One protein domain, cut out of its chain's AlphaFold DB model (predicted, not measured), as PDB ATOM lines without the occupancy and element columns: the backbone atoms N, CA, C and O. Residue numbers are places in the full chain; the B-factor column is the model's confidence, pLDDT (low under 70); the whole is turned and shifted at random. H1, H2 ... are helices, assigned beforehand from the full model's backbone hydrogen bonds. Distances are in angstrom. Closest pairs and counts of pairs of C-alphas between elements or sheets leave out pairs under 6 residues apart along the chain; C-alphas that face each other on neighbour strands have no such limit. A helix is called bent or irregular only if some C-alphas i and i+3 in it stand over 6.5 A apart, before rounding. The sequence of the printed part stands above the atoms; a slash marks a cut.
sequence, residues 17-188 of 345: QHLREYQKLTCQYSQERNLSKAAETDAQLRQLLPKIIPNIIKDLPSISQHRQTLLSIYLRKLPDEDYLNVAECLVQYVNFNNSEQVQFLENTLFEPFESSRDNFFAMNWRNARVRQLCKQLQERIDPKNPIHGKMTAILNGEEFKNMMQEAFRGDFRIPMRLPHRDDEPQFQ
ATOM      1  N   GLN A  17     -60.808  16.339  -0.516       69.31
ATOM      2  CA  GLN A  17     -60.919  16.544   0.927       69.31
ATOM      3  C   GLN A  17     -59.799  15.811   1.665       69.31
ATOM      4  O   GLN A  17     -59.137  16.410   2.517       69.31
ATOM      5  N   HIS A  18     -59.507  14.581   1.254       71.31
ATOM      6  CA  HIS A  18     -58.434  13.783   1.831       71.31
ATOM      7  C   HIS A  18     -57.059  14.441   1.634       71.31
ATOM      8  O   HIS A  18     -56.273  14.533   2.575       71.31
ATOM      9  N   LEU A  19     -56.781  15.006   0.451       74.00
ATOM     10  CA  LEU A  19     -55.537  15.752   0.203       74.00
ATOM     11  C   LEU A  19     -55.350  16.905   1.206       74.00
ATOM     12  O   LEU A  19     -54.249  17.126   1.711       74.00
ATOM     13  N   ARG A  20     -56.434  17.611   1.551       73.44
ATOM     14  CA  ARG A  20     -56.390  18.695   2.541       73.44
ATOM     15  C   ARG A  20     -56.173  18.199   3.962       73.44
ATOM     16  O   ARG A  20     -55.495  18.877   4.731       73.44
ATOM     17  N   GLU A  21     -56.749  17.063   4.327       79.75
ATOM     18  CA  GLU A  21     -56.550  16.465   5.648       79.75
ATOM     19  C   GLU A  21     -55.087  16.066   5.856       79.75
ATOM     20  O   GLU A  21     -54.488  16.454   6.859       79.75
ATOM     21  N   TYR A  22     -54.467  15.427   4.861       80.19
ATOM     22  CA  TYR A  22     -53.037  15.112   4.899       80.19
ATOM     23  C   TYR A  22     -52.165  16.374   4.958       80.19
ATOM     24  O   TYR A  22     -51.260  16.448   5.785       80.19
ATOM     25  N   GLN A  23     -52.462  17.412   4.168       77.62
ATOM     26  CA  GLN A  23     -51.722  18.683   4.237       77.62
ATOM     27  C   GLN A  23     -51.831  19.361   5.611       77.62
ATOM     28  O   GLN A  23     -50.842  19.897   6.120       77.62
ATOM     29  N   LYS A  24     -53.018  19.332   6.233       83.69
ATOM     30  CA  LYS A  24     -53.220  19.848   7.595       83.69
ATOM     31  C   LYS A  24     -52.376  19.077   8.606       83.69
ATOM     32  O   LYS A  24     -51.702  19.711   9.413       83.69
ATOM     33  N   LEU A  25     -52.372  17.746   8.529       82.88
ATOM     34  CA  LEU A  25     -51.573  16.886   9.408       82.88
ATOM     35  C   LEU A  25     -50.069  17.144   9.247       82.88
ATOM     36  O   LEU A  25     -49.372  17.318  10.244       82.88
ATOM     37  N   THR A  26     -49.570  17.264   8.013       80.25
ATOM     38  CA  THR A  26     -48.163  17.611   7.747       80.25
ATOM     39  C   THR A  26     -47.782  18.960   8.364       80.25
ATOM     40  O   THR A  26     -46.723  19.089   8.987       80.25
ATOM     41  N   CYS A  27     -48.652  19.969   8.234       78.94
ATOM     42  CA  CYS A  27     -48.444  21.286   8.835       78.94
ATOM     43  C   CYS A  27     -48.445  21.215  10.369       78.94
ATOM     44  O   CYS A  27     -47.543  21.758  11.004       78.94
ATOM     45  N   GLN A  28     -49.398  20.487  10.954       85.56
ATOM     46  CA  GLN A  28     -49.493  20.289  12.398       85.56
ATOM     47  C   GLN A  28     -48.225  19.631  12.959       85.56
ATOM     48  O   GLN A  28     -47.601  20.182  13.864       85.56
ATOM     49  N   TYR A  29     -47.771  18.517  12.376       86.12
ATOM     50  CA  TYR A  29     -46.541  17.856  12.823       86.12
ATOM     51  C   TYR A  29     -45.305  18.749  12.673       86.12
ATOM     52  O   TYR A  29     -44.413  18.717  13.521       86.12
ATOM     53  N   SER A  30     -45.258  19.587  11.634       76.31
ATOM     54  CA  SER A  30     -44.176  20.564  11.455       76.31
ATOM     55  C   SER A  30     -44.186  21.640  12.547       76.31
ATOM     56  O   SER A  30     -43.128  21.981  13.079       76.31
ATOM     57  N   GLN A  31     -45.367  22.147  12.921       84.69
ATOM     58  CA  GLN A  31     -45.541  23.118  14.010       84.69
ATOM     59  C   GLN A  31     -45.172  22.521  15.376       84.69
ATOM     60  O   GLN A  31     -44.540  23.188  16.192       84.69
ATOM     61  N   GLU A  32     -45.475  21.239  15.587       87.69
ATOM     62  CA  GLU A  32     -45.089  20.458  16.770       87.69
ATOM     63  C   GLU A  32     -43.597  20.050  16.774       87.69
ATOM     64  O   GLU A  32     -43.146  19.344  17.674       87.69
ATOM     65  N   ARG A  33     -42.806  20.485  15.777       85.69
ATOM     66  CA  ARG A  33     -41.393  20.112  15.553       85.69
ATOM     67  C   ARG A  33     -41.148  18.608  15.357       85.69
ATOM     68  O   ARG A  33     -40.003  18.158  15.412       85.69
ATOM     69  N   ASN A  34     -42.182  17.829  15.046       87.44
ATOM     70  CA  ASN A  34     -42.069  16.415  14.700       87.44
ATOM     71  C   ASN A  34     -41.806  16.233  13.194       87.44
ATOM     72  O   ASN A  34     -42.669  15.812  12.421       87.44
ATOM     73  N   LEU A  35     -40.586  16.574  12.769       84.50
ATOM     74  CA  LEU A  35     -40.212  16.605  11.352       84.50
ATOM     75  C   LEU A  35     -40.218  15.220  10.679       84.50
ATOM     76  O   LEU A  35     -40.522  15.144   9.491       84.50
ATOM     77  N   SER A  36     -39.932  14.137  11.417       86.88
ATOM     78  CA  SER A  36     -40.001  12.763  10.878       86.88
ATOM     79  C   SER A  36     -41.427  12.417  10.476       86.88
ATOM     80  O   SER A  36     -41.686  12.048   9.335       86.88
ATOM     81  N   LYS A  37     -42.380  12.638  11.387       86.19
ATOM     82  CA  LYS A  37     -43.786  12.315  11.147       86.19
ATOM     83  C   LYS A  37     -44.419  13.217  10.088       86.19
ATOM     84  O   LYS A  37     -45.241  12.753   9.299       86.19
ATOM     85  N   ALA A  38     -44.005  14.485  10.025       79.75
ATOM     86  CA  ALA A  38     -44.369  15.378   8.927       79.75
ATOM     87  C   ALA A  38     -43.877  14.834   7.574       79.75
ATOM     88  O   ALA A  38     -44.661  14.760   6.631       79.75
ATOM     89  N   ALA A  39     -42.615  14.397   7.485       82.25
ATOM     90  CA  ALA A  39     -42.047  13.838   6.259       82.25
ATOM     91  C   ALA A  39     -42.701  12.508   5.846       82.25
ATOM     92  O   ALA A  39     -42.957  12.300   4.662       82.25
ATOM     93  N   GLU A  40     -43.012  11.631   6.802       87.31
ATOM     94  CA  GLU A  40     -43.735  10.373   6.562       87.31
ATOM     95  C   GLU A  40     -45.151  10.624   6.028       87.31
ATOM     96  O   GLU A  40     -45.553  10.019   5.036       87.31
ATOM     97  N   THR A  41     -45.889  11.551   6.648       84.75
ATOM     98  CA  THR A  41     -47.255  11.917   6.229       84.75
ATOM     99  C   THR A  41     -47.253  12.529   4.828       84.75
ATOM    100  O   THR A  41     -48.091  12.198   3.990       84.75
ATOM    101  N   ASP A  42     -46.274  13.388   4.547       82.06
ATOM    102  CA  ASP A  42     -46.086  13.988   3.230       82.06
ATOM    103  C   ASP A  42     -45.725  12.934   2.168       82.06
ATOM    104  O   ASP A  42     -46.308  12.922   1.087       82.06
ATOM    105  N   ALA A  43     -44.838  11.984   2.483       84.06
ATOM    106  CA  ALA A  43     -44.499  10.881   1.583       84.06
ATOM    107  C   ALA A  43     -45.705   9.970   1.284       84.06
ATOM    108  O   ALA A  43     -45.898   9.565   0.137       84.06
ATOM    109  N   GLN A  44     -46.546   9.684   2.283       85.56
ATOM    110  CA  GLN A  44     -47.792   8.934   2.085       85.56
ATOM    111  C   GLN A  44     -48.751   9.671   1.149       85.56
ATOM    112  O   GLN A  44     -49.276   9.068   0.213       85.56
ATOM    113  N   LEU A  45     -48.941  10.979   1.353       83.75
ATOM    114  CA  LEU A  45     -49.773  11.790   0.466       83.75
ATOM    115  C   LEU A  45     -49.261  11.721  -0.978       83.75
ATOM    116  O   LEU A  45     -50.049  11.489  -1.894       83.75
ATOM    117  N   ARG A  46     -47.947  11.861  -1.183       84.19
ATOM    118  CA  ARG A  46     -47.319  11.806  -2.511       84.19
ATOM    119  C   ARG A  46     -47.582  10.492  -3.248       84.19
ATOM    120  O   ARG A  46     -47.949  10.526  -4.419       84.19
ATOM    121  N   GLN A  47     -47.505   9.353  -2.557       83.69
ATOM    122  CA  GLN A  47     -47.816   8.038  -3.140       83.69
ATOM    123  C   GLN A  47     -49.281   7.889  -3.574       83.69
ATOM    124  O   GLN A  47     -49.598   7.076  -4.444       83.69
ATOM    125  N   LEU A  48     -50.188   8.649  -2.959       84.38
ATOM    126  CA  LEU A  48     -51.609   8.603  -3.281       84.38
ATOM    127  C   LEU A  48     -51.974   9.542  -4.434       84.38
ATOM    128  O   LEU A  48     -52.933   9.247  -5.142       84.38
ATOM    129  N   LEU A  49     -51.206  10.611  -4.682       85.81
ATOM    130  CA  LEU A  49     -51.521  11.621  -5.704       85.81
ATOM    131  C   LEU A  49     -51.886  11.029  -7.076       85.81
ATOM    132  O   LEU A  49     -52.972  11.366  -7.556       85.81
ATOM    133  N   PRO A  50     -51.109  10.106  -7.683       85.50
ATOM    134  CA  PRO A  50     -51.464   9.518  -8.980       85.50
ATOM    135  C   PRO A  50     -52.852   8.859  -9.008       85.50
ATOM    136  O   PRO A  50     -53.539   8.895 -10.025       85.50
ATOM    137  N   LYS A  51     -53.301   8.297  -7.876       84.88
ATOM    138  CA  LYS A  51     -54.608   7.630  -7.750       84.88
ATOM    139  C   LYS A  51     -55.772   8.619  -7.645       84.88
ATOM    140  O   LYS A  51     -56.904   8.261  -7.946       84.88
ATOM    141  N   ILE A  52     -55.497   9.846  -7.206       85.50
ATOM    142  CA  ILE A  52     -56.502  10.875  -6.899       85.50
ATOM    143  C   ILE A  52     -56.674  11.842  -8.070       85.50
ATOM    144  O   ILE A  52     -57.762  12.377  -8.271       85.50
ATOM    145  N   ILE A  53     -55.618  12.052  -8.865       88.38
ATOM    146  CA  ILE A  53     -55.616  12.936 -10.039       88.38
ATOM    147  C   ILE A  53     -56.844  12.741 -10.954       88.38
ATOM    148  O   ILE A  53     -57.448  13.753 -11.313       88.38
ATOM    149  N   PRO A  54     -57.295  11.512 -11.286       88.69
ATOM    150  CA  PRO A  54     -58.490  11.328 -12.115       88.69
ATOM    151  C   PRO A  54     -59.757  11.937 -11.498       88.69
ATOM    152  O   PRO A  54     -60.544  12.574 -12.199       88.69
ATOM    153  N   ASN A  55     -59.933  11.785 -10.181       86.56
ATOM    154  CA  ASN A  55     -61.069  12.349  -9.450       86.56
ATOM    155  C   ASN A  55     -60.971  13.876  -9.395       86.56
ATOM    156  O   ASN A  55     -61.947  14.561  -9.674       86.56
ATOM    157  N   ILE A  56     -59.772  14.414  -9.141       84.81
ATOM    158  CA  ILE A  56     -59.523  15.862  -9.183       84.81
ATOM    159  C   ILE A  56     -59.923  16.431 -10.545       84.81
ATOM    160  O   ILE A  56     -60.662  17.405 -10.581       84.81
ATOM    161  N   ILE A  57     -59.474  15.821 -11.649       88.62
ATOM    162  CA  ILE A  57     -59.776  16.287 -13.013       88.62
ATOM    163  C   ILE A  57     -61.282  16.268 -13.284       88.62
ATOM    164  O   ILE A  57     -61.820  17.219 -13.853       88.62
ATOM    165  N   LYS A  58     -61.965  15.194 -12.872       87.06
ATOM    166  CA  LYS A  58     -63.419  15.066 -12.999       87.06
ATOM    167  C   LYS A  58     -64.151  16.169 -12.230       87.06
ATOM    168  O   LYS A  58     -65.117  16.726 -12.747       87.06
ATOM    169  N   ASP A  59     -63.667  16.498 -11.038       85.69
ATOM    170  CA  ASP A  59     -64.316  17.435 -10.125       85.69
ATOM    171  C   ASP A  59     -63.870  18.893 -10.328       85.69
ATOM    172  O   ASP A  59     -64.461  19.778  -9.709       85.69
ATOM    173  N   LEU A  60     -62.892  19.175 -11.206       85.56
ATOM    174  CA  LEU A  60     -62.378  20.528 -11.491       85.56
ATOM    175  C   LEU A  60     -63.483  21.591 -11.644       85.56
ATOM    176  O   LEU A  60     -63.391  22.590 -10.929       85.56
ATOM    177  N   PRO A  61     -64.566  21.366 -12.424       83.00
ATOM    178  CA  PRO A  61     -65.631  22.363 -12.597       83.00
ATOM    179  C   PRO A  61     -66.375  22.732 -11.305       83.00
ATOM    180  O   PRO A  61     -67.013  23.778 -11.213       83.00
ATOM    181  N   SER A  62     -66.328  21.861 -10.292       82.12
ATOM    182  CA  SER A  62     -66.933  22.090  -8.972       82.12
ATOM    183  C   SER A  62     -65.968  22.747  -7.973       82.12
ATOM    184  O   SER A  62     -66.364  23.147  -6.873       82.12
ATOM    185  N   ILE A  63     -64.693  22.882  -8.343       80.56
ATOM    186  CA  ILE A  63     -63.639  23.469  -7.522       80.56
ATOM    187  C   ILE A  63     -63.449  24.927  -7.944       80.56
ATOM    188  O   ILE A  63     -63.169  25.227  -9.096       80.56
ATOM    189  N   SER A  64     -63.520  25.860  -6.992       81.94
ATOM    190  CA  SER A  64     -63.269  27.284  -7.266       81.94
ATOM    191  C   SER A  64     -61.890  27.514  -7.904       81.94
ATOM    192  O   SER A  64     -60.909  26.945  -7.421       81.94
ATOM    193  N   GLN A  65     -61.782  28.451  -8.847       82.25
ATOM    194  CA  GLN A  65     -60.526  28.811  -9.522       82.25
ATOM    195  C   GLN A  65     -59.350  29.055  -8.555       82.25
ATOM    196  O   GLN A  65     -58.269  28.511  -8.750       82.25
ATOM    197  N   HIS A  66     -59.569  29.777  -7.448       81.12
ATOM    198  CA  HIS A  66     -58.538  29.998  -6.421       81.12
ATOM    199  C   HIS A  66     -57.953  28.686  -5.864       81.12
ATOM    200  O   HIS A  66     -56.749  28.565  -5.650       81.12
ATOM    201  N   ARG A  67     -58.800  27.671  -5.655       78.88
ATOM    202  CA  ARG A  67     -58.368  26.351  -5.176       78.88
ATOM    203  C   ARG A  67     -57.629  25.566  -6.250       78.88
ATOM    204  O   ARG A  67     -56.662  24.892  -5.913       78.88
ATOM    205  N   GLN A  68     -58.047  25.673  -7.510       83.44
ATOM    206  CA  GLN A  68     -57.316  25.075  -8.628       83.44
ATOM    207  C   GLN A  68     -55.892  25.650  -8.709       83.44
ATOM    208  O   GLN A  68     -54.931  24.894  -8.814       83.44
ATOM    209  N   THR A  69     -55.736  26.968  -8.535       81.62
ATOM    210  CA  THR A  69     -54.423  27.629  -8.471       81.62
ATOM    211  C   THR A  69     -53.574  27.146  -7.293       81.62
ATOM    212  O   THR A  69     -52.391  26.863  -7.457       81.62
ATOM    213  N   LEU A  70     -54.145  27.024  -6.092       79.62
ATOM    214  CA  LEU A  70     -53.397  26.501  -4.941       79.62
ATOM    215  C   LEU A  70     -52.948  25.049  -5.156       79.62
ATOM    216  O   LEU A  70     -51.839  24.685  -4.763       79.62
ATOM    217  N   LEU A  71     -53.791  24.233  -5.791       83.25
ATOM    218  CA  LEU A  71     -53.453  22.855  -6.113       83.25
ATOM    219  C   LEU A  71     -52.326  22.778  -7.145       83.25
ATOM    220  O   LEU A  71     -51.369  22.045  -6.913       83.25
ATOM    221  N   SER A  72     -52.383  23.553  -8.231       83.94
ATOM    222  CA  SER A  72     -51.302  23.565  -9.225       83.94
ATOM    223  C   SER A  72     -49.975  24.009  -8.602       83.94
ATOM    224  O   SER A  72     -48.954  23.353  -8.799       83.94
ATOM    225  N   ILE A  73     -49.985  25.038  -7.744       80.31
ATOM    226  CA  ILE A  73     -48.801  25.474  -6.983       80.31
ATOM    227  C   ILE A  73     -48.252  24.345  -6.103       80.31
ATOM    228  O   ILE A  73     -47.037  24.166  -6.025       80.31
ATOM    229  N   TYR A  74     -49.122  23.594  -5.424       81.19
ATOM    230  CA  TYR A  74     -48.707  22.461  -4.598       81.19
ATOM    231  C   TYR A  74     -48.082  21.344  -5.441       81.19
ATOM    232  O   TYR A  74     -46.977  20.901  -5.134       81.19
ATOM    233  N   LEU A  75     -48.742  20.931  -6.529       84.62
ATOM    234  CA  LEU A  75     -48.247  19.873  -7.414       84.62
ATOM    235  C   LEU A  75     -46.896  20.253  -8.038       84.62
ATOM    236  O   LEU A  75     -45.989  19.428  -8.101       84.62
ATOM    237  N   ARG A  76     -46.692  21.530  -8.380       80.38
ATOM    238  CA  ARG A  76     -45.395  22.045  -8.851       80.38
ATOM    239  C   ARG A  76     -44.298  22.040  -7.793       80.38
ATOM    240  O   ARG A  76     -43.135  22.207  -8.143       80.38
ATOM    241  N   LYS A  77     -44.599  21.864  -6.509       78.44
ATOM    242  CA  LYS A  77     -43.590  21.809  -5.433       78.44
ATOM    243  C   LYS A  77     -43.214  20.386  -5.030       78.44
ATOM    244  O   LYS A  77     -42.366  20.222  -4.156       78.44
ATOM    245  N   LEU A  78     -43.804  19.381  -5.673       80.00
ATOM    246  CA  LEU A  78     -43.465  17.982  -5.441       80.00
ATOM    247  C   LEU A  78     -42.000  17.690  -5.801       80.00
ATOM    248  O   LEU A  78     -41.437  18.355  -6.671       80.00
ATOM    249  N   PRO A  79     -41.366  16.692  -5.172       79.44
ATOM    250  CA  PRO A  79     -40.109  16.149  -5.669       79.44
ATOM    251  C   PRO A  79     -40.225  15.727  -7.133       79.44
ATOM    252  O   PRO A  79     -41.297  15.357  -7.598       79.44
ATOM    253  N   ASP A  80     -39.114  15.770  -7.852       81.38
ATOM    254  CA  ASP A  80     -39.100  15.703  -9.314       81.38
ATOM    255  C   ASP A  80     -39.683  14.400  -9.898       81.38
ATOM    256  O   ASP A  80     -40.430  14.456 -10.873       81.38
ATOM    257  N   GLU A  81     -39.445  13.252  -9.259       84.50
ATOM    258  CA  GLU A  81     -40.080  11.974  -9.634       84.50
ATOM    259  C   GLU A  81     -41.595  11.971  -9.376       84.50
ATOM    260  O   GLU A  81     -42.381  11.553 -10.225       84.50
ATOM    261  N   ASP A  82     -42.026  12.479  -8.218       86.44
ATOM    262  CA  ASP A  82     -43.447  12.572  -7.865       86.44
ATOM    263  C   ASP A  82     -44.179  13.549  -8.798       86.44
ATOM    264  O   ASP A  82     -45.303  13.292  -9.226       86.44
ATOM    265  N   TYR A  83     -43.518  14.652  -9.152       87.25
ATOM    266  CA  TYR A  83     -43.994  15.621 -10.130       87.25
ATOM    267  C   TYR A  83     -44.156  14.988 -11.514       87.25
ATOM    268  O   TYR A  83     -45.207  15.160 -12.126       87.25
ATOM    269  N   LEU A  84     -43.165  14.225 -11.993       89.19
ATOM    270  CA  LEU A  84     -43.250  13.542 -13.285       89.19
ATOM    271  C   LEU A  84     -44.391  12.512 -13.310       89.19
ATOM    272  O   LEU A  84     -45.170  12.505 -14.259       89.19
ATOM    273  N   ASN A  85     -44.553  11.719 -12.244       90.50
ATOM    274  CA  ASN A  85     -45.684  10.790 -12.099       90.50
ATOM    275  C   ASN A  85     -47.033  11.522 -12.192       90.50
ATOM    276  O   ASN A  85     -47.948  11.092 -12.895       90.50
ATOM    277  N   VAL A  86     -47.168  12.649 -11.487       90.44
ATOM    278  CA  VAL A  86     -48.380  13.477 -11.537       90.44
ATOM    279  C   VAL A  86     -48.594  14.058 -12.932       90.44
ATOM    280  O   VAL A  86     -49.724  14.044 -13.415       90.44
ATOM    281  N   ALA A  87     -47.540  14.540 -13.590       91.31
ATOM    282  CA  ALA A  87     -47.612  15.093 -14.937       91.31
ATOM    283  C   ALA A  87     -48.110  14.054 -15.953       91.31
ATOM    284  O   ALA A  87     -49.023  14.345 -16.725       91.31
ATOM    285  N   GLU A  88     -47.582  12.830 -15.902       93.31
ATOM    286  CA  GLU A  88     -48.044  11.701 -16.718       93.31
ATOM    287  C   GLU A  88     -49.523  11.385 -16.473       93.31
ATOM    288  O   GLU A  88     -50.296  11.267 -17.427       93.31
ATOM    289  N   CYS A  89     -49.957  11.330 -15.209       93.06
ATOM    290  CA  CYS A  89     -51.368  11.132 -14.884       93.06
ATOM    291  C   CYS A  89     -52.246  12.275 -15.413       93.06
ATOM    292  O   CYS A  89     -53.299  12.023 -15.995       93.06
ATOM    293  N   LEU A  90     -51.832  13.532 -15.248       92.94
ATOM    294  CA  LEU A  90     -52.596  14.673 -15.748       92.94
ATOM    295  C   LEU A  90     -52.790  14.577 -17.265       92.94
ATOM    296  O   LEU A  90     -53.921  14.661 -17.741       92.94
ATOM    297  N   VAL A  91     -51.717  14.324 -18.017       92.69
ATOM    298  CA  VAL A  91     -51.797  14.163 -19.475       92.69
ATOM    299  C   VAL A  91     -52.692  12.988 -19.845       92.69
ATOM    300  O   VAL A  91     -53.505  13.110 -20.758       92.69
ATOM    301  N   GLN A  92     -52.616  11.866 -19.132       92.81
ATOM    302  CA  GLN A  92     -53.463  10.705 -19.394       92.81
ATOM    303  C   GLN A  92     -54.961  11.030 -19.257       92.81
ATOM    304  O   GLN A  92     -55.732  10.708 -20.163       92.81
ATOM    305  N   TYR A  93     -55.367  11.686 -18.166       92.75
ATOM    306  CA  TYR A  93     -56.778  11.808 -17.778       92.75
ATOM    307  C   TYR A  93     -57.471  13.108 -18.203       92.75
ATOM    308  O   TYR A  93     -58.702  13.154 -18.208       92.75
ATOM    309  N   VAL A  94     -56.729  14.156 -18.571       93.00
ATOM    310  CA  VAL A  94     -57.323  15.411 -19.055       93.00
ATOM    311  C   VAL A  94     -58.094  15.183 -20.357       93.00
ATOM    312  O   VAL A  94     -57.603  14.579 -21.316       93.00
ATOM    313  N   ASN A  95     -59.314  15.716 -20.410       92.19
ATOM    314  CA  ASN A  95     -60.063  15.863 -21.646       92.19
ATOM    315  C   ASN A  95     -59.591  17.127 -22.376       92.19
ATOM    316  O   ASN A  95     -59.936  18.239 -21.986       92.19
ATOM    317  N   PHE A  96     -58.849  16.950 -23.470       90.44
ATOM    318  CA  PHE A  96     -58.286  18.057 -24.255       90.44
ATOM    319  C   PHE A  96     -59.336  18.893 -25.004       90.44
ATOM    320  O   PHE A  96     -59.027  19.981 -25.473       90.44
ATOM    321  N   ASN A  97     -60.593  18.440 -25.051       89.00
ATOM    322  CA  ASN A  97     -61.713  19.239 -25.556       89.00
ATOM    323  C   ASN A  97     -62.357  20.121 -24.468       89.00
ATOM    324  O   ASN A  97     -63.274  20.886 -24.762       89.00
ATOM    325  N   ASN A  98     -61.926  19.998 -23.207       90.50
ATOM    326  CA  ASN A  98     -62.405  20.813 -22.097       90.50
ATOM    327  C   ASN A  98     -61.361  21.891 -21.764       90.50
ATOM    328  O   ASN A  98     -60.292  21.590 -21.234       90.50
ATOM    329  N   SER A  99     -61.694  23.154 -22.041       88.25
ATOM    330  CA  SER A  99     -60.783  24.288 -21.850       88.25
ATOM    331  C   SER A  99     -60.348  24.496 -20.398       88.25
ATOM    332  O   SER A  99     -59.209  24.886 -20.168       88.25
ATOM    333  N   GLU A 100     -61.202  24.209 -19.415       88.75
ATOM    334  CA  GLU A 100     -60.863  24.334 -17.992       88.75
ATOM    335  C   GLU A 100     -59.835  23.278 -17.567       88.75
ATOM    336  O   GLU A 100     -58.848  23.594 -16.902       88.75
ATOM    337  N   GLN A 101     -60.023  22.027 -17.998       91.31
ATOM    338  CA  GLN A 101     -59.077  20.948 -17.696       91.31
ATOM    339  C   GLN A 101     -57.733  21.157 -18.395       91.31
ATOM    340  O   GLN A 101     -56.690  20.925 -17.782       91.31
ATOM    341  N   VAL A 102     -57.752  21.629 -19.646       89.69
ATOM    342  CA  VAL A 102     -56.535  22.032 -20.356       89.69
ATOM    343  C   VAL A 102     -55.855  23.161 -19.592       89.69
ATOM    344  O   VAL A 102     -54.719  22.992 -19.179       89.69
ATOM    345  N   GLN A 103     -56.550  24.250 -19.256       88.50
ATOM    346  CA  GLN A 103     -55.948  25.359 -18.508       88.50
ATOM    347  C   GLN A 103     -55.324  24.917 -17.171       88.50
ATOM    348  O   GLN A 103     -54.261  25.413 -16.787       88.50
ATOM    349  N   PHE A 104     -55.955  23.984 -16.453       89.62
ATOM    350  CA  PHE A 104     -55.398  23.409 -15.227       89.62
ATOM    351  C   PHE A 104     -54.118  22.598 -15.480       89.62
ATOM    352  O   PHE A 104     -53.143  22.754 -14.736       89.62
ATOM    353  N   LEU A 105     -54.100  21.766 -16.529       90.62
ATOM    354  CA  LEU A 105     -52.911  21.042 -16.987       90.62
ATOM    355  C   LEU A 105     -51.777  22.020 -17.290       90.62
ATOM    356  O   LEU A 105     -50.688  21.875 -16.744       90.62
ATOM    357  N   GLU A 106     -52.050  23.043 -18.101       87.19
ATOM    358  CA  GLU A 106     -51.063  24.046 -18.500       87.19
ATOM    359  C   GLU A 106     -50.468  24.758 -17.288       87.19
ATOM    360  O   GLU A 106     -49.253  24.820 -17.154       87.19
ATOM    361  N   ASN A 107     -51.312  25.202 -16.353       85.00
ATOM    362  CA  ASN A 107     -50.878  25.883 -15.130       85.00
ATOM    363  C   ASN A 107     -50.062  24.988 -14.187       85.00
ATOM    364  O   ASN A 107     -49.319  25.493 -13.337       85.00
ATOM    365  N   THR A 108     -50.258  23.673 -14.273       85.50
ATOM    366  CA  THR A 108     -49.554  22.696 -13.439       85.50
ATOM    367  C   THR A 108     -48.232  22.278 -14.069       85.50
ATOM    368  O   THR A 108     -47.249  22.143 -13.347       85.50
ATOM    369  N   LEU A 109     -48.190  22.103 -15.392       84.44
ATOM    370  CA  LEU A 109     -46.984  21.689 -16.109       84.44
ATOM    371  C   LEU A 109     -46.035  22.850 -16.415       84.44
ATOM    372  O   LEU A 109     -44.818  22.672 -16.393       84.44
ATOM    373  N   PHE A 110     -46.592  24.027 -16.694       75.94
ATOM    374  CA  PHE A 110     -45.860  25.208 -17.128       75.94
ATOM    375  C   PHE A 110     -46.142  26.355 -16.160       75.94
ATOM    376  O   PHE A 110     -47.280  26.632 -15.774       75.94
ATOM    377  N   GLU A 111     -45.081  27.007 -15.699       66.94
ATOM    378  CA  GLU A 111     -45.189  28.062 -14.699       66.94
ATOM    379  C   GLU A 111     -45.026  29.437 -15.360       66.94
ATOM    380  O   GLU A 111     -43.951  29.724 -15.875       66.94
ATOM    381  N   PRO A 112     -46.037  30.324 -15.318       48.53
ATOM    382  CA  PRO A 112     -45.956  31.608 -16.017       48.53
ATOM    383  C   PRO A 112     -45.032  32.657 -15.370       48.53
ATOM    384  O   PRO A 112     -44.795  33.686 -15.994       48.53
ATOM    385  N   PHE A 113     -44.518  32.445 -14.146       41.94
ATOM    386  CA  PHE A 113     -43.839  33.515 -13.385       41.94
ATOM    387  C   PHE A 113     -42.528  33.143 -12.662       41.94
ATOM    388  O   PHE A 113     -41.800  34.055 -12.285       41.94
ATOM    389  N   GLU A 114     -42.183  31.861 -12.471       47.19
ATOM    390  CA  GLU A 114     -40.970  31.461 -11.713       47.19
ATOM    391  C   GLU A 114     -40.041  30.466 -12.449       47.19
ATOM    392  O   GLU A 114     -39.092  29.982 -11.832       47.19
ATOM    393  N   SER A 115     -40.302  30.154 -13.732       51.03
ATOM    394  CA  SER A 115     -39.514  29.295 -14.660       51.03
ATOM    395  C   SER A 115     -39.073  27.900 -14.166       51.03
ATOM    396  O   SER A 115     -38.533  27.105 -14.930       51.03
ATOM    397  N   SER A 116     -39.365  27.523 -12.920       52.88
ATOM    398  CA  SER A 116     -38.713  26.405 -12.233       52.88
ATOM    399  C   SER A 116     -39.020  25.023 -12.822       52.88
ATOM    400  O   SER A 116     -38.180  24.121 -12.744       52.88
ATOM    401  N   ARG A 117     -40.204  24.848 -13.425       58.91
ATOM    402  CA  ARG A 117     -40.675  23.574 -14.000       58.91
ATOM    403  C   ARG A 117     -40.562  23.470 -15.517       58.91
ATOM    404  O   ARG A 117     -40.406  22.362 -16.020       58.91
ATOM    405  N   ASP A 118     -40.508  24.585 -16.230       59.62
ATOM    406  CA  ASP A 118     -40.129  24.582 -17.650       59.62
ATOM    407  C   ASP A 118     -38.710  24.036 -17.813       59.62
ATOM    408  O   ASP A 118     -38.436  23.143 -18.618       59.62
ATOM    409  N   ASN A 119     -37.848  24.471 -16.898       69.69
ATOM    410  CA  ASN A 119     -36.483  24.002 -16.773       69.69
ATOM    411  C   ASN A 119     -36.412  22.517 -16.422       69.69
ATOM    412  O   ASN A 119     -35.387  21.896 -16.667       69.69
ATOM    413  N   PHE A 120     -37.452  21.932 -15.812       82.31
ATOM    414  CA  PHE A 120     -37.427  20.518 -15.434       82.31
ATOM    415  C   PHE A 120     -37.498  19.644 -16.679       82.31
ATOM    416  O   PHE A 120     -36.668  18.750 -16.844       82.31
ATOM    417  N   PHE A 121     -38.440  19.931 -17.579       86.88
ATOM    418  CA  PHE A 121     -38.520  19.224 -18.853       86.88
ATOM    419  C   PHE A 121     -37.310  19.525 -19.737       86.88
ATOM    420  O   PHE A 121     -36.790  18.611 -20.371       86.88
ATOM    421  N   ALA A 122     -36.814  20.767 -19.720       85.25
ATOM    422  CA  ALA A 122     -35.587  21.137 -20.417       85.25
ATOM    423  C   ALA A 122     -34.364  20.378 -19.880       85.25
ATOM    424  O   ALA A 122     -33.624  19.807 -20.663       85.25
ATOM    425  N   MET A 123     -34.156  20.302 -18.563       84.06
ATOM    426  CA  MET A 123     -33.037  19.573 -17.946       84.06
ATOM    427  C   MET A 123     -33.099  18.076 -18.242       84.06
ATOM    428  O   MET A 123     -32.080  17.441 -18.498       84.06
ATOM    429  N   ASN A 124     -34.305  17.514 -18.240       88.12
ATOM    430  CA  ASN A 124     -34.530  16.077 -18.350       88.12
ATOM    431  C   ASN A 124     -34.993  15.655 -19.752       88.12
ATOM    432  O   ASN A 124     -35.565  14.584 -19.921       88.12
ATOM    433  N   TRP A 125     -34.723  16.465 -20.778       90.31
ATOM    434  CA  TRP A 125     -35.213  16.265 -22.148       90.31
ATOM    435  C   TRP A 125     -34.718  14.981 -22.836       90.31
ATOM    436  O   TRP A 125     -35.262  14.583 -23.873       90.31
ATOM    437  N   ARG A 126     -33.673  14.342 -22.290       90.06
ATOM    438  CA  ARG A 126     -33.136  13.049 -22.751       90.06
ATOM    439  C   ARG A 126     -33.828  11.852 -22.097       90.06
ATOM    440  O   ARG A 126     -33.806  10.770 -22.685       90.06
ATOM    441  N   ASN A 127     -34.485  12.054 -20.954       91.94
ATOM    442  CA  ASN A 127     -35.181  11.015 -20.207       91.94
ATOM    443  C   ASN A 127     -36.370  10.466 -21.013       91.94
ATOM    444  O   ASN A 127     -37.181  11.229 -21.547       91.94
ATOM    445  N   ALA A 128     -36.497   9.141 -21.092       93.19
ATOM    446  CA  ALA A 128     -37.505   8.481 -21.917       93.19
ATOM    447  C   ALA A 128     -38.940   8.861 -21.534       93.19
ATOM    448  O   ALA A 128     -39.768   9.108 -22.413       93.19
ATOM    449  N   ARG A 129     -39.222   8.979 -20.234       94.06
ATOM    450  CA  ARG A 129     -40.548   9.342 -19.722       94.06
ATOM    451  C   ARG A 129     -40.912  10.780 -20.067       94.06
ATOM    452  O   ARG A 129     -41.997  11.035 -20.582       94.06
ATOM    453  N   VAL A 130     -39.972  11.710 -19.885       93.38
ATOM    454  CA  VAL A 130     -40.148  13.118 -20.281       93.38
ATOM    455  C   VAL A 130     -40.428  13.230 -21.778       93.38
ATOM    456  O   VAL A 130     -41.382  13.890 -22.185       93.38
ATOM    457  N   ARG A 131     -39.643  12.541 -22.612       94.31
ATOM    458  CA  ARG A 131     -39.833  12.566 -24.069       94.31
ATOM    459  C   ARG A 131     -41.171  11.974 -24.485       94.31
ATOM    460  O   ARG A 131     -41.832  12.534 -25.357       94.31
ATOM    461  N   GLN A 132     -41.582  10.868 -23.868       95.12
ATOM    462  CA  GLN A 132     -42.890  10.266 -24.106       95.12
ATOM    463  C   GLN A 132     -44.025  11.228 -23.736       95.12
ATOM    464  O   GLN A 132     -44.944  11.406 -24.532       95.12
ATOM    465  N   LEU A 133     -43.937  11.887 -22.580       93.94
ATOM    466  CA  LEU A 133     -44.923  12.870 -22.141       93.94
ATOM    467  C   LEU A 133     -45.042  14.040 -23.128       93.94
ATOM    468  O   LEU A 133     -46.149  14.402 -23.521       93.94
ATOM    469  N   CYS A 134     -43.913  14.604 -23.572       92.81
ATOM    470  CA  CYS A 134     -43.897  15.688 -24.556       92.81
ATOM    471  C   CYS A 134     -44.538  15.268 -25.887       92.81
ATOM    472  O   CYS A 134     -45.327  16.031 -26.443       92.81
ATOM    473  N   LYS A 135     -44.256  14.051 -26.374       94.44
ATOM    474  CA  LYS A 135     -44.881  13.493 -27.589       94.44
ATOM    475  C   LYS A 135     -46.401  13.354 -27.417       94.44
ATOM    476  O   LYS A 135     -47.157  13.837 -28.252       94.44
ATOM    477  N   GLN A 136     -46.855  12.789 -26.295       93.88
ATOM    478  CA  GLN A 136     -48.287  12.653 -25.990       93.88
ATOM    479  C   GLN A 136     -49.007  14.003 -25.896       93.88
ATOM    480  O   GLN A 136     -50.153  14.126 -26.327       93.88
ATOM    481  N   LEU A 137     -48.350  15.018 -25.331       91.25
ATOM    482  CA  LEU A 137     -48.874  16.382 -25.281       91.25
ATOM    483  C   LEU A 137     -49.007  16.981 -26.686       91.25
ATOM    484  O   LEU A 137     -50.058  17.535 -26.993       91.25
ATOM    485  N   GLN A 138     -47.992  16.838 -27.546       91.56
ATOM    486  CA  GLN A 138     -48.051  17.323 -28.935       91.56
ATOM    487  C   GLN A 138     -49.179  16.678 -29.738       91.56
ATOM    488  O   GLN A 138     -49.847  17.360 -30.506       91.56
ATOM    489  N   GLU A 139     -49.415  15.381 -29.545       92.38
ATOM    490  CA  GLU A 139     -50.466  14.645 -30.253       92.38
ATOM    491  C   GLU A 139     -51.886  15.068 -29.844       92.38
ATOM    492  O   GLU A 139     -52.834  14.848 -30.599       92.38
ATOM    493  N   ARG A 140     -52.058  15.639 -28.642       92.00
ATOM    494  CA  ARG A 140     -53.380  15.882 -28.035       92.00
ATOM    495  C   ARG A 140     -53.744  17.355 -27.875       92.00
ATOM    496  O   ARG A 140     -54.931  17.663 -27.780       92.00
ATOM    497  N   ILE A 141     -52.762  18.250 -27.812       88.56
ATOM    498  CA  ILE A 141     -52.970  19.701 -27.735       88.56
ATOM    499  C   ILE A 141     -53.188  20.278 -29.143       88.56
ATOM    500  O   ILE A 141     -52.620  19.794 -30.117       88.56
ATOM    501  N   ASP A 142     -53.992  21.343 -29.251       85.44
ATOM    502  CA  ASP A 142     -54.153  22.100 -30.501       85.44
ATOM    503  C   ASP A 142     -52.776  22.565 -31.028       85.44
ATOM    504  O   ASP A 142     -52.045  23.231 -30.291       85.44
ATOM    505  N   PRO A 143     -52.413  22.296 -32.296       88.06
ATOM    506  CA  PRO A 143     -51.156  22.764 -32.884       88.06
ATOM    507  C   PRO A 143     -50.922  24.282 -32.800       88.06
ATOM    508  O   PRO A 143     -49.780  24.733 -32.884       88.06
ATOM    509  N   LYS A 144     -51.984  25.085 -32.655       86.44
ATOM    510  CA  LYS A 144     -51.911  26.545 -32.470       86.44
ATOM    511  C   LYS A 144     -51.670  26.965 -31.020       86.44
ATOM    512  O   LYS A 144     -51.413  28.142 -30.773       86.44
ATOM    513  N   ASN A 145     -51.774  26.047 -30.063       83.94
ATOM    514  CA  ASN A 145     -51.491  26.329 -28.665       83.94
ATOM    515  C   ASN A 145     -49.977  26.580 -28.478       83.94
ATOM    516  O   ASN A 145     -49.168  25.781 -28.961       83.94
ATOM    517  N   PRO A 146     -49.563  27.634 -27.746       81.88
ATOM    518  CA  PRO A 146     -48.151  27.939 -27.493       81.88
ATOM    519  C   PRO A 146     -47.331  26.773 -26.915       81.88
ATOM    520  O   PRO A 146     -46.132  26.661 -27.178       81.88
ATOM    521  N   ILE A 147     -47.964  25.873 -26.161       82.69
ATOM    522  CA  ILE A 147     -47.312  24.703 -25.560       82.69
ATOM    523  C   ILE A 147     -46.829  23.718 -26.617       82.69
ATOM    524  O   ILE A 147     -45.786  23.095 -26.423       82.69
ATOM    525  N   HIS A 148     -47.526  23.598 -27.750       87.31
ATOM    526  CA  HIS A 148     -47.104  22.704 -28.825       87.31
ATOM    527  C   HIS A 148     -45.692  23.066 -29.319       87.31
ATOM    528  O   HIS A 148     -44.830  22.193 -29.441       87.31
ATOM    529  N   GLY A 149     -45.424  24.361 -29.535       85.81
ATOM    530  CA  GLY A 149     -44.095  24.862 -29.905       85.81
ATOM    531  C   GLY A 149     -43.039  24.579 -28.833       85.81
ATOM    532  O   GLY A 149     -41.950  24.104 -29.149       85.81
ATOM    533  N   LYS A 150     -43.397  24.767 -27.559       85.44
ATOM    534  CA  LYS A 150     -42.517  24.473 -26.419       85.44
ATOM    535  C   LYS A 150     -42.129  22.995 -26.338       85.44
ATOM    536  O   LYS A 150     -40.974  22.675 -26.075       85.44
ATOM    537  N   MET A 151     -43.064  22.077 -26.593       89.50
ATOM    538  CA  MET A 151     -42.764  20.639 -26.601       89.50
ATOM    539  C   MET A 151     -41.779  20.279 -27.714       89.50
ATOM    540  O   MET A 151     -40.875  19.476 -27.488       89.50
ATOM    541  N   THR A 152     -41.903  20.909 -28.887       89.50
ATOM    542  CA  THR A 152     -40.942  20.735 -29.987       89.50
ATOM    543  C   THR A 152     -39.550  21.190 -29.563       89.50
ATOM    544  O   THR A 152     -38.585  20.443 -29.725       89.50
ATOM    545  N   ALA A 153     -39.454  22.379 -28.966       89.06
ATOM    546  CA  ALA A 153     -38.194  22.934 -28.491       89.06
ATOM    547  C   ALA A 153     -37.532  22.033 -27.429       89.06
ATOM    548  O   ALA A 153     -36.331  21.773 -27.501       89.06
ATOM    549  N   ILE A 154     -38.305  21.468 -26.491       89.88
ATOM    550  CA  ILE A 154     -37.797  20.500 -25.500       89.88
ATOM    551  C   ILE A 154     -37.301  19.223 -26.182       89.88
ATOM    552  O   ILE A 154     -36.186  18.777 -25.918       89.88
ATOM    553  N   LEU A 155     -38.095  18.628 -27.078       90.69
ATOM    554  CA  LEU A 155     -37.734  17.377 -27.752       90.69
ATOM    555  C   LEU A 155     -36.459  17.504 -28.600       90.69
ATOM    556  O   LEU A 155     -35.726  16.513 -28.719       90.69
ATOM    557  N   ASN A 156     -36.194  18.702 -29.127       89.75
ATOM    558  CA  ASN A 156     -34.995  19.061 -29.885       89.75
ATOM    559  C   ASN A 156     -33.812  19.513 -29.005       89.75
ATOM    560  O   ASN A 156     -32.716  19.728 -29.523       89.75
ATOM    561  N   GLY A 157     -34.010  19.660 -27.691       87.12
ATOM    562  CA  GLY A 157     -32.991  20.138 -26.754       87.12
ATOM    563  C   GLY A 157     -32.714  21.646 -26.834       87.12
ATOM    564  O   GLY A 157     -31.717  22.111 -26.292       87.12
ATOM    565  N   GLU A 158     -33.570  22.429 -27.490       87.56
ATOM    566  CA  GLU A 158     -33.417  23.886 -27.618       87.56
ATOM    567  C   GLU A 158     -33.643  24.593 -26.276       87.56
ATOM    568  O   GLU A 158     -32.831  25.426 -25.877       87.56
ATOM    569  N   GLU A 159     -34.671  24.190 -25.520       85.25
ATOM    570  CA  GLU A 159     -34.919  24.731 -24.172       85.25
ATOM    571  C   GLU A 159     -33.764  24.426 -23.212       85.25
ATOM    572  O   GLU A 159     -33.372  25.265 -22.403       85.25
ATOM    573  N   PHE A 160     -33.160  23.240 -23.338       83.94
ATOM    574  CA  PHE A 160     -31.965  22.882 -22.578       83.94
ATOM    575  C   PHE A 160     -30.802  23.822 -22.906       83.94
ATOM    576  O   PHE A 160     -30.139  24.329 -22.003       83.94
ATOM    577  N   LYS A 161     -30.578  24.108 -24.196       80.62
ATOM    578  CA  LYS A 161     -29.520  25.025 -24.639       80.62
ATOM    579  C   LYS A 161     -29.709  26.435 -24.092       80.62
ATOM    580  O   LYS A 161     -28.743  27.014 -23.593       80.62
ATOM    581  N   ASN A 162     -30.931  26.956 -24.153       79.56
ATOM    582  CA  ASN A 162     -31.270  28.276 -23.624       79.56
ATOM    583  C   ASN A 162     -31.025  28.338 -22.111       79.56
ATOM    584  O   ASN A 162     -30.286  29.205 -21.646       79.56
ATOM    585  N   MET A 163     -31.530  27.348 -21.367       78.62
ATOM    586  CA  MET A 163     -31.292  27.223 -19.927       78.62
ATOM    587  C   MET A 163     -29.797  27.212 -19.590       78.62
ATOM    588  O   MET A 163     -29.367  27.894 -18.663       78.62
ATOM    589  N   MET A 164     -28.990  26.436 -20.319       76.19
ATOM    590  CA  MET A 164     -27.552  26.360 -20.067       76.19
ATOM    591  C   MET A 164     -26.875  27.718 -20.289       76.19
ATOM    592  O   MET A 164     -26.083  28.145 -19.452       76.19
ATOM    593  N   GLN A 165     -27.221  28.434 -21.362       74.12
ATOM    594  CA  GLN A 165     -26.691  29.777 -21.624       74.12
ATOM    595  C   GLN A 165     -27.065  30.783 -20.527       74.12
ATOM    596  O   GLN A 165     -26.220  31.580 -20.116       74.12
ATOM    597  N   GLU A 166     -28.297  30.737 -20.022       74.31
ATOM    598  CA  GLU A 166     -28.753  31.591 -18.918       74.31
ATOM    599  C   GLU A 166     -28.077  31.225 -17.590       74.31
ATOM    600  O   GLU A 166     -27.626  32.105 -16.852       74.31
ATOM    601  N   ALA A 167     -27.897  29.931 -17.314       70.69
ATOM    602  CA  ALA A 167     -27.175  29.449 -16.139       70.69
ATOM    603  C   ALA A 167     -25.715  29.932 -16.111       70.69
ATOM    604  O   ALA A 167     -25.211  30.305 -15.048       70.69
ATOM    605  N   PHE A 168     -25.050  29.974 -17.270       67.25
ATOM    606  CA  PHE A 168     -23.706  30.542 -17.410       67.25
ATOM    607  C   PHE A 168     -23.657  32.056 -17.161       67.25
ATOM    608  O   PHE A 168     -22.623  32.556 -16.727       67.25
ATOM    609  N   ARG A 169     -24.758  32.784 -17.398       65.19
ATOM    610  CA  ARG A 169     -24.861  34.234 -17.148       65.19
ATOM    611  C   ARG A 169     -25.189  34.589 -15.695       65.19
ATOM    612  O   ARG A 169     -25.015  35.738 -15.314       65.19
ATOM    613  N   GLY A 170     -25.577  33.607 -14.878       57.72
ATOM    614  CA  GLY A 170     -25.739  33.760 -13.427       57.72
ATOM    615  C   GLY A 170     -27.179  33.909 -12.931       57.72
ATOM    616  O   GLY A 170     -27.388  33.869 -11.722       57.72
ATOM    617  N   ASP A 171     -28.166  33.975 -13.825       56.41
ATOM    618  CA  ASP A 171     -29.539  34.387 -13.486       56.41
ATOM    619  C   ASP A 171     -30.547  33.233 -13.360       56.41
ATOM    620  O   ASP A 171     -31.756  33.448 -13.440       56.41
ATOM    621  N   PHE A 172     -30.091  31.988 -13.163       58.75
ATOM    622  CA  PHE A 172     -30.970  30.834 -13.375       58.75
ATOM    623  C   PHE A 172     -31.051  29.817 -12.236       58.75
ATOM    624  O   PHE A 172     -30.042  29.316 -11.732       58.75
ATOM    625  N   ARG A 173     -32.292  29.451 -11.876       57.59
ATOM    626  CA  ARG A 173     -32.601  28.340 -10.970       57.59
ATOM    627  C   ARG A 173     -32.753  27.050 -11.765       57.59
ATOM    628  O   ARG A 173     -33.626  26.922 -12.619       57.59
ATOM    629  N   ILE A 174     -31.952  26.061 -11.396       65.06
ATOM    630  CA  ILE A 174     -31.845  24.796 -12.127       65.06
ATOM    631  C   ILE A 174     -32.564  23.719 -11.320       65.06
ATOM    632  O   ILE A 174     -32.365  23.658 -10.101       65.06
ATOM    633  N   PRO A 175     -33.460  22.932 -11.927       65.62
ATOM    634  CA  PRO A 175     -34.205  21.880 -11.239       65.62
ATOM    635  C   PRO A 175     -33.315  20.674 -10.925       65.62
ATOM    636  O   PRO A 175     -32.135  20.659 -11.278       65.62
ATOM    637  N   MET A 176     -33.839  19.688 -10.183       69.44
ATOM    638  CA  MET A 176     -33.080  18.448 -10.016       69.44
ATOM    639  C   MET A 176     -33.037  17.697 -11.349       69.44
ATOM    640  O   MET A 176     -33.926  17.804 -12.201       69.44
ATOM    641  N   ARG A 177     -31.968  16.928 -11.524       76.75
ATOM    642  CA  ARG A 177     -31.828  16.011 -12.644       76.75
ATOM    643  C   ARG A 177     -32.355  14.636 -12.243       76.75
ATOM    644  O   ARG A 177     -32.065  14.160 -11.146       76.75
ATOM    645  N   LEU A 178     -33.116  14.011 -13.133       83.19
ATOM    646  CA  LEU A 178     -33.504  12.610 -13.041       83.19
ATOM    647  C   LEU A 178     -32.296  11.698 -13.321       83.19
ATOM    648  O   LEU A 178     -31.324  12.128 -13.946       83.19
ATOM    649  N   PRO A 179     -32.330  10.429 -12.892       81.12
ATOM    650  CA  PRO A 179     -31.251   9.488 -13.175       81.12
ATOM    651  C   PRO A 179     -31.017   9.287 -14.682       81.12
ATOM    652  O   PRO A 179     -31.949   9.035 -15.445       81.12
ATOM    653  N   HIS A 180     -29.753   9.300 -15.110       78.75
ATOM    654  CA  HIS A 180     -29.380   9.124 -16.528       78.75
ATOM    655  C   HIS A 180     -29.636   7.728 -17.090       78.75
ATOM    656  O   HIS A 180     -29.694   7.540 -18.304       78.75
ATOM    657  N   ARG A 181     -29.775   6.726 -16.218       79.44
ATOM    658  CA  ARG A 181     -30.099   5.350 -16.621       79.44
ATOM    659  C   ARG A 181     -31.413   5.249 -17.406       79.44
ATOM    660  O   ARG A 181     -31.589   4.290 -18.149       79.44
ATOM    661  N   ASP A 182     -32.289   6.240 -17.258       86.25
ATOM    662  CA  ASP A 182     -33.610   6.289 -17.880       86.25
ATOM    663  C   ASP A 182     -33.629   7.150 -19.168       86.25
ATOM    664  O   ASP A 182     -34.696   7.423 -19.720       86.25
ATOM    665  N   ASP A 183     -32.464   7.589 -19.670       88.44
ATOM    666  CA  ASP A 183     -32.336   8.316 -20.945       88.44
ATOM    667  C   ASP A 183     -32.691   7.427 -22.159       88.44
ATOM    668  O   ASP A 183     -32.384   6.232 -22.169       88.44
ATOM    669  N   GLU A 184     -33.302   7.996 -23.215       86.56
ATOM    670  CA  GLU A 184     -33.574   7.256 -24.464       86.56
ATOM    671  C   GLU A 184     -32.264   6.675 -25.052       86.56
ATOM    672  O   GLU A 184     -31.235   7.361 -25.053       86.56
ATOM    673  N   PRO A 185     -32.283   5.460 -25.645       85.88
ATOM    674  CA  PRO A 185     -31.074   4.765 -26.110       85.88
ATOM    675  C   PRO A 185     -30.166   5.585 -27.037       85.88
ATOM    676  O   PRO A 185     -28.946   5.461 -26.996       85.88
ATOM    677  N   GLN A 186     -30.741   6.472 -27.854       85.69
ATOM    678  CA  GLN A 186     -29.995   7.348 -28.766       85.69
ATOM    679  C   GLN A 186     -29.049   8.338 -28.059       85.69
ATOM    680  O   GLN A 186     -28.097   8.822 -28.681       85.69
ATOM    681  N   PHE A 187     -29.293   8.624 -26.776       83.50
ATOM    682  CA  PHE A 187     -28.472   9.498 -25.937       83.50
ATOM    683  C   PHE A 187     -27.477   8.734 -25.058       83.50
ATOM    684  O   PHE A 187     -26.574   9.346 -24.492       83.50
ATOM    685  N   GLN A 188     -27.582   7.406 -24.990       79.06
ATOM    686  CA  GLN A 188     -26.686   6.539 -24.223       79.06
ATOM    687  C   GLN A 188     -25.395   6.251 -25.007       79.06
ATOM    688  O   GLN A 188     -25.055   5.108 -25.313       79.06
TER     689      GLN A 188
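What this domain is: This is residues 17 to 188 of the 345 residues of an uncharacterized protein of Akkermansia muciniphila (UniProt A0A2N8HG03). Three helical hairpins, H1-H2, H4-H5 and H7-H8, follow one another in a row along the longest axis, their helices mostly aligned. H3 packs on H5, and at the far end H9 turns away from H8 and packs on H6, with residues 165 to 170 sticking out. The 172 printed residues hold nine named helices, H1 to H9 in chain order, and no named strand: class all helix. The whole is compact, radius of gyration of the C-alphas 16.9 A, spanning 46 by 37 by 31 A.

How they stand to each other: H2, residues 35 to 62, has a kink of 74 degrees near residue 52 and is irregular, C-alphas 58 and 61 being 7.6 A apart. Its residues 35 to 45 alone touch H1, residues 17 to 31, in a hairpin at a shallow tilt of 25 degrees; the closest C-alphas, Thr 26 and Ala 38, are 4.6 A apart. H2, H4, residues 80 to 93, and H5, residues 99 to 109, form a bundle, helices side by side; the closest C-alphas of H2 and H4, Pro 50 and Val 86, are 5.6 A apart. H3, residues 65 to 75, touches H5, closest C-alphas Ser 72 and Thr 108, 4.6 A. H7, residues 128 to 140, touches H4, closest C-alphas Glu 88 and Leu 133, 6.4 A, and forms a hairpin with H8, residues 146 to 155. H9, residues 158 to 169, touches H6, residues 118 to 123, about perpendicular at 87 degrees, closest C-alphas Ala 122 and Phe 160, 4.6 A. Every O i to N i+4 pair is within hydrogen-bond range in H1 and H3 to H9; in H2, 18 of 24 are.

Where its parts are: H1 begins at C-alpha 17 (-60.919, 16.544, 0.927) and H9 ends at C-alpha 169 (-24.861, 34.234, -17.148). H2 measures 34.0 A and H1 21.2 A.

The domain as a whole: The farthest C-alphas, Glu 32 and Lys 144, are 50.1 A apart. The printed part has no cut and no long link; residues 170 to 188 have no named element. Residue 17 and residues 111 to 119 and 168 to 176 have pLDDT under 70.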